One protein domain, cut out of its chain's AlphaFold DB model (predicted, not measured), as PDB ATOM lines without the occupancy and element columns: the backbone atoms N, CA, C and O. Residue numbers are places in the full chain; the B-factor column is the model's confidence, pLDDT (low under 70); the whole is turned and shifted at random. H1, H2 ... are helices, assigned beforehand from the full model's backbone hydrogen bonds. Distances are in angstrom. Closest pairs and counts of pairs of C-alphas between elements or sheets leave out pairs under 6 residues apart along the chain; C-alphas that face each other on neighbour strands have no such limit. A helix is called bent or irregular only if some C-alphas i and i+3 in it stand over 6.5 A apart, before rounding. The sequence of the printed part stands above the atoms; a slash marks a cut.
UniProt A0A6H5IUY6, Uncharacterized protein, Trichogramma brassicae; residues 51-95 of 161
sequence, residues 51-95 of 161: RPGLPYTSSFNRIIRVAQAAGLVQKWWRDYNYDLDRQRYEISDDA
ATOM      1  N   ARG A  51      -4.578  19.962  52.773       89.75
ATOM      2  CA  ARG A  51      -3.398  19.353  53.394       89.75
ATOM      3  C   ARG A  51      -2.121  19.988  52.816       89.75
ATOM      4  O   ARG A  51      -2.020  20.112  51.591       89.75
ATOM      5  N   PRO A  52      -1.141  20.367  53.657       82.94
ATOM      6  CA  PRO A  52       0.118  20.921  53.172       82.94
ATOM      7  C   PRO A  52       0.835  19.921  52.255       82.94
ATOM      8  O   PRO A  52       0.803  18.714  52.496       82.94
ATOM      9  N   GLY A  53       1.464  20.428  51.192       85.44
ATOM     10  CA  GLY A  53       2.172  19.620  50.188       85.44
ATOM     11  C   GLY A  53       1.319  19.148  49.005       85.44
ATOM     12  O   GLY A  53       1.857  18.544  48.082       85.44
ATOM     13  N   LEU A  54       0.012  19.435  48.981       85.75
ATOM     14  CA  LEU A  54      -0.818  19.105  47.822       85.75
ATOM     15  C   LEU A  54      -0.494  20.016  46.622       85.75
ATOM     16  O   LEU A  54      -0.566  21.247  46.749       85.75
ATOM     17  N   PRO A  55      -0.228  19.446  45.430       88.62
ATOM     18  CA  PRO A  55       0.143  20.221  44.242       88.62
ATOM     19  C   PRO A  55      -1.023  21.061  43.693       88.62
ATOM     20  O   PRO A  55      -0.817  22.014  42.945       88.62
ATOM     21  N   TYR A  56      -2.259  20.742  44.083       88.00
ATOM     22  CA  TYR A  56      -3.471  21.370  43.553       88.00
ATOM     23  C   TYR A  56      -3.806  22.723  44.185       88.00
ATOM     24  O   TYR A  56      -4.631  23.454  43.643       88.00
ATOM     25  N   THR A  57      -3.166  23.082  45.299       86.75
ATOM     26  CA  THR A  57      -3.491  24.296  46.066       86.75
ATOM     27  C   THR A  57      -3.403  25.564  45.203       86.75
ATOM     28  O   THR A  57      -4.284  26.423  45.251       86.75
ATOM     29  N   SER A  58      -2.378  25.655  44.347       86.62
ATOM     30  CA  SER A  58      -2.199  26.781  43.415       86.62
ATOM     31  C   SER A  58      -3.316  26.840  42.365       86.62
ATOM     32  O   SER A  58      -3.923  27.892  42.145       86.62
ATOM     33  N   SER A  59      -3.651  25.692  41.772       90.56
ATOM     34  CA  SER A  59      -4.724  25.574  40.781       90.56
ATOM     35  C   SER A  59      -6.087  25.942  41.367       90.56
ATOM     36  O   SER A  59      -6.821  26.715  40.755       90.56
ATOM     37  N   PHE A  60      -6.407  25.467  42.573       88.75
ATOM     38  CA  PHE A  60      -7.657  25.808  43.259       88.75
ATOM     39  C   PHE A  60      -7.759  27.300  43.571       88.75
ATOM     40  O   PHE A  60      -8.780  27.913  43.270       88.75
ATOM     41  N   ASN A  61      -6.689  27.910  44.087       88.12
ATOM     42  CA  ASN A  61      -6.663  29.353  44.328       88.12
ATOM     43  C   ASN A  61      -6.900  30.151  43.041       88.12
ATOM     44  O   ASN A  61      -7.632  31.143  43.054       88.12
ATOM     45  N   ARG A  62      -6.322  29.713  41.914       92.50
ATOM     46  CA  ARG A  62      -6.564  30.340  40.609       92.50
ATOM     47  C   ARG A  62      -8.028  30.215  40.188       92.50
ATOM     48  O   ARG A  62      -8.608  31.217  39.783       92.50
ATOM     49  N   ILE A  63      -8.624  29.028  40.307       91.75
ATOM     50  CA  ILE A  63     -10.034  28.797  39.954       91.75
ATOM     51  C   ILE A  63     -10.952  29.688  40.794       91.75
ATOM     52  O   ILE A  63     -11.802  30.373  40.233       91.75
ATOM     53  N   ILE A  64     -10.744  29.740  42.113       88.50
ATOM     54  CA  ILE A  64     -11.551  30.568  43.022       88.50
ATOM     55  C   ILE A  64     -11.448  32.047  42.634       88.50
ATOM     56  O   ILE A  64     -12.471  32.720  42.516       88.50
ATOM     57  N   ARG A  65     -10.235  32.549  42.368       90.19
ATOM     58  CA  ARG A  65     -10.030  33.943  41.939       90.19
ATOM     59  C   ARG A  65     -10.717  34.249  40.613       90.19
ATOM     60  O   ARG A  65     -11.352  35.291  40.492       90.19
ATOM     61  N   VAL A  66     -10.616  33.352  39.631       94.50
ATOM     62  CA  VAL A  66     -11.288  33.517  38.332       94.50
ATOM     63  C   VAL A  66     -12.806  33.505  38.510       94.50
ATOM     64  O   VAL A  66     -13.483  34.363  37.954       94.50
ATOM     65  N   ALA A  67     -13.343  32.600  39.329       91.00
ATOM     66  CA  ALA A  67     -14.773  32.537  39.611       91.00
ATOM     67  C   ALA A  67     -15.286  33.804  40.313       91.00
ATOM     68  O   ALA A  67     -16.361  34.300  39.978       91.00
ATOM     69  N   GLN A  68     -14.511  34.356  41.250       89.12
ATOM     70  CA  GLN A  68     -14.822  35.629  41.901       89.12
ATOM     71  C   GLN A  68     -14.773  36.803  40.917       89.12
ATOM     72  O   GLN A  68     -15.707  37.601  40.880       89.12
ATOM     73  N   ALA A  69     -13.722  36.894  40.097       91.88
ATOM     74  CA  ALA A  69     -13.565  37.963  39.110       91.88
ATOM     75  C   ALA A  69     -14.645  37.918  38.016       91.88
ATOM     76  O   ALA A  69     -15.107  38.958  37.559       91.88
ATOM     77  N   ALA A  70     -15.085  36.718  37.635       93.00
ATOM     78  CA  ALA A  70     -16.168  36.505  36.679       93.00
ATOM     79  C   ALA A  70     -17.573  36.721  37.278       93.00
ATOM     80  O   ALA A  70     -18.568  36.538  36.579       93.00
ATOM     81  N   GLY A  71     -17.687  37.057  38.567       90.44
ATOM     82  CA  GLY A  71     -18.980  37.265  39.223       90.44
ATOM     83  C   GLY A  71     -19.768  35.976  39.504       90.44
ATOM     84  O   GLY A  71     -20.932  36.036  39.906       90.44
ATOM     85  N   LEU A  72     -19.169  34.799  39.282       91.38
ATOM     86  CA  LEU A  72     -19.851  33.506  39.409       91.38
ATOM     87  C   LEU A  72     -20.229  33.206  40.857       91.38
ATOM     88  O   LEU A  72     -21.269  32.603  41.098       91.38
ATOM     89  N   VAL A  73     -19.422  33.659  41.821       85.88
ATOM     90  CA  VAL A  73     -19.713  33.484  43.251       85.88
ATOM     91  C   VAL A  73     -20.947  34.290  43.654       85.88
ATOM     92  O   VAL A  73     -21.823  33.772  44.339       85.88
ATOM     93  N   GLN A  74     -21.057  35.535  43.188       83.81
ATOM     94  CA  GLN A  74     -22.208  36.398  43.452       83.81
ATOM     95  C   GLN A  74     -23.468  35.870  42.764       83.81
ATOM     96  O   GLN A  74     -24.548  35.923  43.349       83.81
ATOM     97  N   LYS A  75     -23.334  35.352  41.535       87.38
ATOM     98  CA  LYS A  75     -24.438  34.703  40.824       87.38
ATOM     99  C   LYS A  75     -24.913  33.459  41.572       87.38
ATOM    100  O   LYS A  75     -26.087  33.382  41.900       87.38
ATOM    101  N   TRP A  76     -24.001  32.548  41.911       87.19
ATOM    102  CA  TRP A  76     -24.324  31.346  42.678       87.19
ATOM    103  C   TRP A  76     -24.999  31.684  44.009       87.19
ATOM    104  O   TRP A  76     -26.000  31.071  44.361       87.19
ATOM    105  N   TRP A  77     -24.502  32.700  44.718       81.25
ATOM    106  CA  TRP A  77     -25.113  33.164  45.962       81.25
ATOM    107  C   TRP A  77     -26.542  33.671  45.754       81.25
ATOM    108  O   TRP A  77     -27.431  33.373  46.547       81.25
ATOM    109  N   ARG A  78     -26.781  34.435  44.686       79.94
ATOM    110  CA  ARG A  78     -28.118  34.932  44.343       79.94
ATOM    111  C   ARG A  78     -29.067  33.788  44.007       79.94
ATOM    112  O   ARG A  78     -30.166  33.764  44.543       79.94
ATOM    113  N   ASP A  79     -28.622  32.857  43.172       84.75
ATOM    114  CA  ASP A  79     -29.423  31.717  42.725       84.75
ATOM    115  C   ASP A  79     -29.758  30.799  43.917       84.75
ATOM    116  O   ASP A  79     -30.912  30.430  44.110       84.75
ATOM    117  N   TYR A  80     -28.782  30.534  44.794       79.88
ATOM    118  CA  TYR A  80     -28.985  29.747  46.013       79.88
ATOM    119  C   TYR A  80     -30.016  30.375  46.961       79.88
ATOM    120  O   TYR A  80     -30.885  29.675  47.475       79.88
ATOM    121  N   ASN A  81     -29.942  31.692  47.189       74.81
ATOM    122  CA  ASN A  81     -30.923  32.382  48.033       74.81
ATOM    123  C   ASN A  81     -32.303  32.465  47.367       74.81
ATOM    124  O   ASN A  81     -33.308  32.325  48.054       74.81
ATOM    125  N   TYR A  82     -32.357  32.643  46.044       75.56
ATOM    126  CA  TYR A  82     -33.607  32.658  45.289       75.56
ATOM    127  C   TYR A  82     -34.354  31.322  45.392       75.56
ATOM    128  O   TYR A  82     -35.556  31.313  45.656       75.56
ATOM    129  N   ASP A  83     -33.650  30.197  45.245       75.94
ATOM    130  CA  ASP A  83     -34.249  28.868  45.409       75.94
ATOM    131  C   ASP A  83     -34.710  28.627  46.852       75.94
ATOM    132  O   ASP A  83     -35.786  28.068  47.076       75.94
ATOM    133  N   LEU A  84     -33.943  29.108  47.837       68.06
ATOM    134  CA  LEU A  84     -34.340  29.052  49.244       68.06
ATOM    135  C   LEU A  84     -35.629  29.838  49.507       68.06
ATOM    136  O   LEU A  84     -36.509  29.345  50.209       68.06
ATOM    137  N   ASP A  85     -35.748  31.042  48.949       67.38
ATOM    138  CA  ASP A  85     -36.950  31.868  49.079       67.38
ATOM    139  C   ASP A  85     -38.141  31.233  48.367       67.38
ATOM    140  O   ASP A  85     -39.234  31.170  48.930       67.38
ATOM    141  N   ARG A  86     -37.939  30.683  47.167       68.38
ATOM    142  CA  ARG A  86     -38.981  29.948  46.444       68.38
ATOM    143  C   ARG A  86     -39.522  28.782  47.271       68.38
ATOM    144  O   ARG A  86     -40.737  28.632  47.395       68.38
ATOM    145  N   GLN A  87     -38.635  28.007  47.890       63.25
ATOM    146  CA  GLN A  87     -39.030  26.893  48.746       63.25
ATOM    147  C   GLN A  87     -39.826  27.360  49.982       63.25
ATOM    148  O   GLN A  87     -40.712  26.641  50.442       63.25
ATOM    149  N   ARG A  88     -39.582  28.576  50.500       61.12
ATOM    150  CA  ARG A  88     -40.397  29.161  51.585       61.12
ATOM    151  C   ARG A  88     -41.827  29.468  51.148       61.12
ATOM    152  O   ARG A  88     -42.742  29.271  51.943       61.12
ATOM    153  N   TYR A  89     -42.022  29.942  49.916       57.84
ATOM    154  CA  TYR A  89     -43.359  30.222  49.388       57.84
ATOM    155  C   TYR A  89     -44.147  28.937  49.127       57.84
ATOM    156  O   TYR A  89     -45.307  28.855  49.511       57.84
ATOM    157  N   GLU A  90     -43.508  27.905  48.571       55.38
ATOM    158  CA  GLU A  90     -44.187  26.636  48.273       55.38
ATOM    159  C   GLU A  90     -44.601  25.871  49.556       55.38
ATOM    160  O   GLU A  90     -45.656  25.248  49.580       55.38
ATOM    161  N   ILE A  91     -43.852  25.981  50.664       52.75
ATOM    162  CA  ILE A  91     -44.214  25.355  51.961       52.75
ATOM    163  C   ILE A  91     -45.333  26.124  52.698       52.75
ATOM    164  O   ILE A  91     -46.045  25.556  53.529       52.75
ATOM    165  N   SER A  92     -45.512  27.415  52.405       50.75
ATOM    166  CA  SER A  92     -46.563  28.253  53.001       50.75
ATOM    167  C   SER A  92     -47.967  27.881  52.506       50.75
ATOM    168  O   SER A  92     -48.932  28.033  53.258       50.75
ATOM    169  N   ASP A  93     -48.097  27.386  51.275       49.84
ATOM    170  CA  ASP A  93     -49.408  27.114  50.672       49.84
ATOM    171  C   ASP A  93     -50.067  25.826  51.207       49.84
ATOM    172  O   ASP A  93     -51.294  25.765  51.303       49.84
ATOM    173  N   ASP A  94     -49.284  24.856  51.692       49.75
ATOM    174  CA  ASP A  94     -49.802  23.600  52.266       49.75
ATOM    175  C   ASP A  94     -50.051  23.667  53.791       49.75
ATOM    176  O   ASP A  94     -50.671  22.773  54.374       49.75
ATOM    177  N   ALA A  95     -49.620  24.741  54.465       47.53
ATOM    178  CA  ALA A  95     -49.707  24.904  55.923       47.53
ATOM    179  C   ALA A  95     -50.860  25.820  56.393       47.53
ATOM    180  O   ALA A  95     -50.815  26.379  57.493       47.53
TER     181      ALA A  95
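AT A GLANCE: This is residues 51 to 95 of the 161 residues of an uncharacterized protein of Trichogramma brassicae (UniProt A0A6H5IUY6). A long helix, H2, and a shorter one, H1, meet near their ends at a tight corner and open out as a wide L, with nothing packed in the angle between them. A short stretch without a named element, residues 51 to 56, sticks out beyond the far end of H1. The printed part has 45 residues with two named helices, H1 then H2, and no named strand; the class is all helix. It is extended, with a radius of gyration of the C-alphas of 17.3 A, and the C-alphas span 52 by 24 by 8 A.

HOW THE PARTS SIT: H2, residues 72 to 93, is the longest helix, and H1, residues 57 to 69, comes before it. The two are close but not clearly touching, with 2 pairs of C-alphas within 8 A. Their closest C-alphas, those of Ala 67 and Val 73, are 6.2 A apart, while the centres are 25.0 A apart. They run the same way at a steep tilt of 69 degrees, only just short of about perpendicular. In H1 every O i to N i+4 pair is within hydrogen-bond range; in H2 17 of 18 are.

IN THESE COORDINATES: H2 has 22 residues and measures 32.3 A from C-alpha 72 at (-19.851, 33.506, 39.409) to C-alpha 93 at (-49.408, 27.114, 50.672). H1 has 13 residues and measures 18.3 A, beginning at C-alpha 57 at (-3.491, 24.296, 46.066). Neither helix is bent.

THE WHOLE: The two C-alphas farthest apart, those of Gly 53 and Ala 95, are 52.5 A from each other. Residues 51 to 63, of which 57 to 63 belong to H1, stand free, and so do residues 76 to 95, of which 76 to 93 belong to H2. The link from H1 to H2, of 2 residues, is tight, and the printed part has no cut. The mean pLDDT of the printed part is 79.0; residues 84 to 95 are under 70.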